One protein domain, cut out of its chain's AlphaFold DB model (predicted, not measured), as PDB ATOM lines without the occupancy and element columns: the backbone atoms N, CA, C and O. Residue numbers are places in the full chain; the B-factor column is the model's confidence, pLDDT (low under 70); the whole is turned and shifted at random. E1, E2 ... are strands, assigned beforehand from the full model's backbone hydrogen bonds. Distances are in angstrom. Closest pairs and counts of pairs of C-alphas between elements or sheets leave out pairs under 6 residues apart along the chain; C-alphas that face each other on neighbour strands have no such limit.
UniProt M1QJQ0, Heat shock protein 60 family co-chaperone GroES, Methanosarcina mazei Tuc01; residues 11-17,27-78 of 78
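AT A GLANCE: This is residues 11 to 17 and 27 to 78 of the 78 residues of the protein "Heat shock protein 60 family co-chaperone GroES" of Methanosarcina mazei Tuc01 (UniProt M1QJQ0). With little regular structure, the domain is a small three-strand sheet, E1 - E2 - E3, amid long loops, with the hairpin E4 and E5 beside its edge strand E1. The loop of residues 44 to 58 reaches one end of the length, residues 27 to 31 the other. The 59 printed residues include five named strands, E1 to E5, and no named helix: all strand, 20 residues in named elements, both sheets antiparallel. It is loose, radius of gyration of the C-alphas 13.2 A, spanning 46 by 23 by 21 A.

HOW THE PARTS SIT: Inner strand E2, residues 37 to 43, is antiparallel to E1, residues 11 to 14; N 13 and O 39, 2.8 A, are within hydrogen-bond range. E2 and E3, residues 59 to 61, form a hairpin, with N 38 and O 60 at 2.9 A. E4, residues 70 to 72, and E5, residues 75 to 77, form another, with N 77 and O 70 at 2.8 A. The closest C-alphas of E1 and E5, Lys 13 and Tyr 77, are 4.6 A apart.

IN THESE COORDINATES: E2 spans 15.8 A from first to last C-alpha, E1 9.6 A. C-alpha 11 begins E1 at (10.388, -33.444, 33.500); C-alpha 77 ends E5 at (6.829, -28.163, 31.289).

THE WHOLE: Residues 18 to 26 are cut out, C-alphas 17 and 27 being 9.2 A apart. The E2 to E3 link is long. Residues 16 to 17, 32 to 34 and 64 to 66 have pLDDT under 70.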
ATOM      1  N   LEU A  11      11.182 -34.662  33.473       90.56
ATOM      2  CA  LEU A  11      10.388 -33.444  33.500       90.56
ATOM      3  C   LEU A  11      11.332 -32.248  33.399       90.56
ATOM      4  O   LEU A  11      12.179 -32.036  34.273       90.56
ATOM      5  N   LEU A  12      11.161 -31.459  32.353       90.12
ATOM      6  CA  LEU A  12      11.903 -30.254  32.046       90.12
ATOM      7  C   LEU A  12      11.002 -29.036  32.220       90.12
ATOM      8  O   LEU A  12       9.853 -29.012  31.794       90.12
ATOM      9  N   LYS A  13      11.545 -27.975  32.807       88.00
ATOM     10  CA  LYS A  13      10.956 -26.642  32.737       88.00
ATOM     11  C   LYS A  13      11.474 -25.955  31.486       88.00
ATOM     12  O   LYS A  13      12.690 -25.795  31.332       88.00
ATOM     13  N   HIS A  14      10.566 -25.534  30.610       83.88
ATOM     14  CA  HIS A  14      10.941 -24.825  29.392       83.88
ATOM     15  C   HIS A  14      11.592 -23.481  29.745       83.88
ATOM     16  O   HIS A  14      11.062 -22.719  30.563       83.88
ATOM     17  N   GLN A  15      12.742 -23.163  29.145       78.31
ATOM     18  CA  GLN A  15      13.329 -21.841  29.349       78.31
ATOM     19  C   GLN A  15      12.555 -20.784  28.562       78.31
ATOM     20  O   GLN A  15      12.392 -20.873  27.345       78.31
ATOM     21  N   LYS A  16      12.089 -19.749  29.273       67.19
ATOM     22  CA  LYS A  16      11.405 -18.607  28.659       67.19
ATOM     23  C   LYS A  16      12.318 -17.927  27.636       67.19
ATOM     24  O   LYS A  16      13.531 -17.819  27.816       67.19
ATOM     25  N   LYS A  17      11.701 -17.457  26.556       69.44
ATOM     26  CA  LYS A  17      12.377 -16.762  25.459       69.44
ATOM     27  C   LYS A  17      12.942 -15.429  25.966       69.44
ATOM     28  O   LYS A  17      12.286 -14.743  26.743       69.44
ATOM     29  N   ILE A  27      13.010  -8.622  20.531       76.56
ATOM     30  CA  ILE A  27      12.636  -9.709  19.620       76.56
ATOM     31  C   ILE A  27      11.106  -9.744  19.470       76.56
ATOM     32  O   ILE A  27      10.406 -10.084  20.435       76.56
ATOM     33  N   PRO A  28      10.566  -9.434  18.272       77.81
ATOM     34  CA  PRO A  28       9.132  -9.505  18.020       77.81
ATOM     35  C   PRO A  28       8.634 -10.946  18.146       77.81
ATOM     36  O   PRO A  28       9.357 -11.889  17.828       77.81
ATOM     37  N   GLU A  29       7.380 -11.123  18.565       72.44
ATOM     38  CA  GLU A  29       6.799 -12.448  18.828       72.44
ATOM     39  C   GLU A  29       6.881 -13.420  17.648       72.44
ATOM     40  O   GLU A  29       7.089 -14.611  17.854       72.44
ATOM     41  N   SER A  30       6.815 -12.919  16.413       75.12
ATOM     42  CA  SER A  30       6.922 -13.725  15.191       75.12
ATOM     43  C   SER A  30       8.323 -14.289  14.921       75.12
ATOM     44  O   SER A  30       8.446 -15.286  14.215       75.12
ATOM     45  N   ALA A  31       9.378 -13.685  15.479       70.12
ATOM     46  CA  ALA A  31      10.768 -14.133  15.335       70.12
ATOM     47  C   ALA A  31      11.252 -14.975  16.533       70.12
ATOM     48  O   ALA A  31      12.407 -15.400  16.587       70.12
ATOM     49  N   ARG A  32      10.377 -15.209  17.518       67.75
ATOM     50  CA  ARG A  32      10.682 -15.944  18.745       67.75
ATOM     51  C   ARG A  32      10.689 -17.454  18.492       67.75
ATOM     52  O   ARG A  32       9.682 -18.130  18.709       67.75
ATOM     53  N   GLN A  33      11.836 -18.000  18.098       66.31
ATOM     54  CA  GLN A  33      12.033 -19.449  18.001       66.31
ATOM     55  C   GLN A  33      11.969 -20.099  19.395       66.31
ATOM     56  O   GLN A  33      12.522 -19.568  20.359       66.31
ATOM     57  N   GLU A  34      11.271 -21.230  19.527       67.38
ATOM     58  CA  GLU A  34      11.315 -22.022  20.760       67.38
ATOM     59  C   GLU A  34      12.714 -22.603  20.929       67.38
ATOM     60  O   GLU A  34      13.200 -23.362  20.085       67.38
ATOM     61  N   LYS A  35      13.386 -22.191  22.009       70.31
ATOM     62  CA  LYS A  35      14.670 -22.773  22.371       70.31
ATOM     63  C   LYS A  35      14.400 -24.213  22.769       70.31
ATOM     64  O   LYS A  35      13.585 -24.481  23.645       70.31
ATOM     65  N   LYS A  36      15.095 -25.144  22.126       79.38
ATOM     66  CA  LYS A  36      15.046 -26.574  22.446       79.38
ATOM     67  C   LYS A  36      15.872 -26.881  23.700       79.38
ATOM     68  O   LYS A  36      16.659 -27.818  23.707       79.38
ATOM     69  N   GLU A  37      15.743 -26.039  24.719       85.44
ATOM     70  CA  GLU A  37      16.544 -26.023  25.939       85.44
ATOM     71  C   GLU A  37      15.624 -25.936  27.157       85.44
ATOM     72  O   GLU A  37      14.617 -25.222  27.151       85.44
ATOM     73  N   GLY A  38      15.970 -26.661  28.215       89.25
ATOM     74  CA  GLY A  38      15.182 -26.718  29.439       89.25
ATOM     75  C   GLY A  38      16.039 -27.000  30.664       89.25
ATOM     76  O   GLY A  38      17.205 -27.379  30.558       89.25
ATOM     77  N   ILE A  39      15.446 -26.786  31.834       91.00
ATOM     78  CA  ILE A  39      16.056 -27.111  33.126       91.00
ATOM     79  C   ILE A  39      15.380 -28.361  33.672       91.00
ATOM     80  O   ILE A  39      14.153 -28.422  33.721       91.00
ATOM     81  N   VAL A  40      16.160 -29.343  34.110       92.50
ATOM     82  CA  VAL A  40      15.636 -30.573  34.708       92.50
ATOM     83  C   VAL A  40      14.980 -30.278  36.054       92.50
ATOM     84  O   VAL A  40      15.615 -29.803  36.993       92.50
ATOM     85  N   VAL A  41      13.696 -30.603  36.174       91.75
ATOM     86  CA  VAL A  41      12.898 -30.416  37.396       91.75
ATOM     87  C   VAL A  41      12.804 -31.721  38.170       91.75
ATOM     88  O   VAL A  41      12.940 -31.737  39.396       91.75
ATOM     89  N   ALA A  42      12.574 -32.814  37.449       91.06
ATOM     90  CA  ALA A  42      12.492 -34.149  38.007       91.06
ATOM     91  C   ALA A  42      12.983 -35.180  36.993       91.06
ATOM     92  O   ALA A  42      12.814 -35.024  35.785       91.06
ATOM     93  N   VAL A  43      13.561 -36.255  37.511       91.94
ATOM     94  CA  VAL A  43      14.134 -37.342  36.721       91.94
ATOM     95  C   VAL A  43      13.481 -38.639  37.174       91.94
ATOM     96  O   VAL A  43      13.295 -38.855  38.373       91.94
ATOM     97  N   GLY A  44      13.068 -39.461  36.214       91.06
ATOM     98  CA  GLY A  44      12.601 -40.813  36.473       91.06
ATOM     99  C   GLY A  44      13.760 -41.788  36.695       91.06
ATOM    100  O   GLY A  44      14.879 -41.405  37.037       91.06
ATOM    101  N   THR A  45      13.495 -43.070  36.490       91.25
ATOM    102  CA  THR A  45      14.476 -44.150  36.651       91.25
ATOM    103  C   THR A  45      14.323 -45.144  35.513       91.25
ATOM    104  O   THR A  45      13.226 -45.309  34.976       91.25
ATOM    105  N   PHE A  46      15.398 -45.847  35.180       90.00
ATOM    106  CA  PHE A  46      15.333 -47.001  34.289       90.00
ATOM    107  C   PHE A  46      14.373 -48.067  34.835       90.00
ATOM    108  O   PHE A  46      14.085 -48.113  36.037       90.00
ATOM    109  N   GLU A  47      13.879 -48.944  33.958       86.88
ATOM    110  CA  GLU A  47      12.983 -50.043  34.353       86.88
ATOM    111  C   GLU A  47      13.625 -50.993  35.378       86.88
ATOM    112  O   GLU A  47      12.932 -51.559  36.221       86.88
ATOM    113  N   ASP A  48      14.956 -51.124  35.355       89.50
ATOM    114  CA  ASP A  48      15.742 -51.900  36.320       89.50
ATOM    115  C   ASP A  48      15.986 -51.162  37.655       89.50
ATOM    116  O   ASP A  48      16.681 -51.674  38.535       89.50
ATOM    117  N   GLY A  49      15.406 -49.970  37.823       85.50
ATOM    118  CA  GLY A  49      15.508 -49.141  39.020       85.50
ATOM    119  C   GLY A  49      16.781 -48.301  39.103       85.50
ATOM    120  O   GLY A  49      16.975 -47.611  40.106       85.50
ATOM    121  N   LYS A  50      17.652 -48.325  38.085       89.88
ATOM    122  CA  LYS A  50      18.836 -47.457  38.057       89.88
ATOM    123  C   LYS A  50      18.452 -45.999  37.822       89.88
ATOM    124  O   LYS A  50      17.503 -45.682  37.106       89.88
ATOM    125  N   GLU A  51      19.236 -45.099  38.402       88.94
ATOM    126  CA  GLU A  51      19.090 -43.666  38.174       88.94
ATOM    127  C   GLU A  51      19.553 -43.295  36.760       88.94
ATOM    128  O   GLU A  51      20.563 -43.801  36.260       88.94
ATOM    129  N   LEU A  52      18.817 -42.390  36.114       89.44
ATOM    130  CA  LEU A  52      19.262 -41.756  34.876       89.44
ATOM    131  C   LEU A  52      20.463 -40.837  35.169       89.44
ATOM    132  O   LEU A  52      20.538 -40.252  36.251       89.44
ATOM    133  N   PRO A  53      21.386 -40.640  34.211       90.88
ATOM    134  CA  PRO A  53      22.564 -39.786  34.377       90.88
ATOM    135  C   PRO A  53      22.218 -38.290  34.251       90.88
ATOM    136  O   PRO A  53      22.898 -37.543  33.554       90.88
ATOM    137  N   LEU A  54      21.135 -37.861  34.897       90.06
ATOM    138  CA  LEU A  54      20.636 -36.492  34.923       90.06
ATOM    139  C   LEU A  54      20.343 -36.100  36.361       90.06
ATOM    140  O   LEU A  54      19.879 -36.911  37.166       90.06
ATOM    141  N   LYS A  55      20.585 -34.836  36.679       89.38
ATOM    142  CA  LYS A  55      20.317 -34.265  37.990       89.38
ATOM    143  C   LYS A  55      19.307 -33.146  37.868       89.38
ATOM    144  O   LYS A  55      19.165 -32.501  36.834       89.38
ATOM    145  N   LYS A  56      18.604 -32.908  38.972       89.62
ATOM    146  CA  LYS A  56      17.804 -31.700  39.120       89.62
ATOM    147  C   LYS A  56      18.698 -30.473  38.893       89.62
ATOM    148  O   LYS A  56      19.839 -30.465  39.345       89.62
ATOM    149  N   ASP A  57      18.144 -29.476  38.214       91.50
ATOM    150  CA  ASP A  57      18.782 -28.219  37.818       91.50
ATOM    151  C   ASP A  57      19.813 -28.325  36.677       91.50
ATOM    152  O   ASP A  57      20.390 -27.309  36.284       91.50
ATOM    153  N   ASP A  58      19.995 -29.506  36.069       93.12
ATOM    154  CA  ASP A  58      20.798 -29.631  34.848       93.12
ATOM    155  C   ASP A  58      20.153 -28.863  33.685       93.12
ATOM    156  O   ASP A  58      18.935 -28.900  33.478       93.12
ATOM    157  N   HIS A  59      20.986 -28.181  32.895       90.50
ATOM    158  CA  HIS A  59      20.572 -27.504  31.667       90.50
ATOM    159  C   HIS A  59      20.784 -28.438  30.480       90.50
ATOM    160  O   HIS A  59      21.904 -28.882  30.221       90.50
ATOM    161  N   VAL A  60      19.701 -28.769  29.781       88.94
ATOM    162  CA  VAL A  60      19.706 -29.796  28.735       88.94
ATOM    163  C   VAL A  60      19.069 -29.289  27.452       88.94
ATOM    164  O   VAL A  60      18.129 -28.494  27.473       88.94
ATOM    165  N   ILE A  61      19.567 -29.799  26.328       87.44
ATOM    166  CA  ILE A  61      18.957 -29.633  25.009       87.44
ATOM    167  C   ILE A  61      18.118 -30.877  24.723       87.44
ATOM    168  O   ILE A  61      18.595 -31.995  24.912       87.44
ATOM    169  N   TYR A  62      16.893 -30.700  24.235       82.94
ATOM    170  CA  TYR A  62      15.991 -31.808  23.918       82.94
ATOM    171  C   TYR A  62      15.472 -31.734  22.479       82.94
ATOM    172  O   TYR A  62      15.229 -30.674  21.903       82.94
ATOM    173  N   GLY A  63      15.292 -32.896  21.855       74.19
ATOM    174  CA  GLY A  63      14.709 -32.989  20.523       74.19
ATOM    175  C   GLY A  63      13.199 -32.789  20.598       74.19
ATOM    176  O   GLY A  63      12.482 -33.755  20.818       74.19
ATOM    177  N   GLY A  64      12.714 -31.560  20.398       64.31
ATOM    178  CA  GLY A  64      11.289 -31.184  20.515       64.31
ATOM    179  C   GLY A  64      10.273 -31.884  19.589       64.31
ATOM    180  O   GLY A  64       9.203 -31.342  19.378       64.31
ATOM    181  N   TYR A  65      10.586 -33.041  19.001       57.25
ATOM    182  CA  TYR A  65       9.662 -33.815  18.161       57.25
ATOM    183  C   TYR A  65       8.887 -34.908  18.917       57.25
ATOM    184  O   TYR A  65       7.928 -35.434  18.364       57.25
ATOM    185  N   GLN A  66       9.292 -35.279  20.135       62.69
ATOM    186  CA  GLN A  66       8.665 -36.369  20.912       62.69
ATOM    187  C   GLN A  66       8.316 -35.963  22.351       62.69
ATOM    188  O   GLN A  66       8.133 -36.815  23.213       62.69
ATOM    189  N   ALA A  67       8.279 -34.661  22.616       70.88
ATOM    190  CA  ALA A  67       8.000 -34.107  23.929       70.88
ATOM    191  C   ALA A  67       6.517 -33.729  24.026       70.88
ATOM    192  O   ALA A  67       6.016 -33.015  23.156       70.88
ATOM    193  N   ASP A  68       5.844 -34.189  25.078       82.50
ATOM    194  CA  ASP A  68       4.485 -33.769  25.410       82.50
ATOM    195  C   ASP A  68       4.558 -32.503  26.278       82.50
ATOM    196  O   ASP A  68       5.124 -32.526  27.368       82.50
ATOM    197  N   GLU A  69       3.987 -31.391  25.813       82.25
ATOM    198  CA  GLU A  69       3.906 -30.165  26.617       82.25
ATOM    199  C   GLU A  69       2.764 -30.250  27.634       82.25
ATOM    200  O   GLU A  69       1.614 -30.528  27.281       82.25
ATOM    201  N   ILE A  70       3.065 -29.946  28.897       85.44
ATOM    202  CA  ILE A  70       2.081 -29.833  29.977       85.44
ATOM    203  C   ILE A  70       2.199 -28.469  30.660       85.44
ATOM    204  O   ILE A  70       3.293 -27.968  30.910       85.44
ATOM    205  N   GLU A  71       1.064 -27.861  30.988       83.12
ATOM    206  CA  GLU A  71       1.009 -26.591  31.715       83.12
ATOM    207  C   GLU A  71       0.552 -26.845  33.154       83.12
ATOM    208  O   GLU A  71      -0.464 -27.503  33.392       83.12
ATOM    209  N   ILE A  72       1.337 -26.378  34.124       82.94
ATOM    210  CA  ILE A  72       1.094 -26.557  35.559       82.94
ATOM    211  C   ILE A  72       1.358 -25.214  36.230       82.94
ATOM    212  O   ILE A  72       2.460 -24.687  36.100       82.94
ATOM    213  N   ASP A  73       0.382 -24.683  36.968       81.69
ATOM    214  CA  ASP A  73       0.523 -23.424  37.716       81.69
ATOM    215  C   ASP A  73       1.037 -22.249  36.839       81.69
ATOM    216  O   ASP A  73       1.948 -21.524  37.237       81.69
ATOM    217  N   ASP A  74       0.492 -22.102  35.619       78.19
ATOM    218  CA  ASP A  74       0.892 -21.104  34.600       78.19
ATOM    219  C   ASP A  74       2.355 -21.229  34.111       78.19
ATOM    220  O   ASP A  74       2.935 -20.310  33.513       78.19
ATOM    221  N   GLU A  75       2.986 -22.379  34.354       80.31
ATOM    222  CA  GLU A  75       4.315 -22.713  33.860       80.31
ATOM    223  C   GLU A  75       4.271 -23.893  32.887       80.31
ATOM    224  O   GLU A  75       3.642 -24.921  33.134       80.31
ATOM    225  N   LYS A  76       4.995 -23.751  31.771       83.19
ATOM    226  CA  LYS A  76       5.142 -24.800  30.763       83.19
ATOM    227  C   LYS A  76       6.267 -25.765  31.117       83.19
ATOM    228  O   LYS A  76       7.420 -25.358  31.312       83.19
ATOM    229  N   TYR A  77       5.926 -27.042  31.111       85.25
ATOM    230  CA  TYR A  77       6.829 -28.163  31.289       85.25
ATOM    231  C   TYR A  77       6.762 -29.102  30.086       85.25
ATOM    232  O   TYR A  77       5.789 -29.104  29.331       85.25
ATOM    233  N   ILE A  78       7.827 -29.880  29.929       85.00
ATOM    234  CA  ILE A  78       8.037 -30.904  28.902       85.00
ATOM    235  C   ILE A  78       8.503 -32.190  29.575       85.00
ATOM    236  O   ILE A  78       9.208 -32.066  30.601       85.00
TER     237      ILE A  78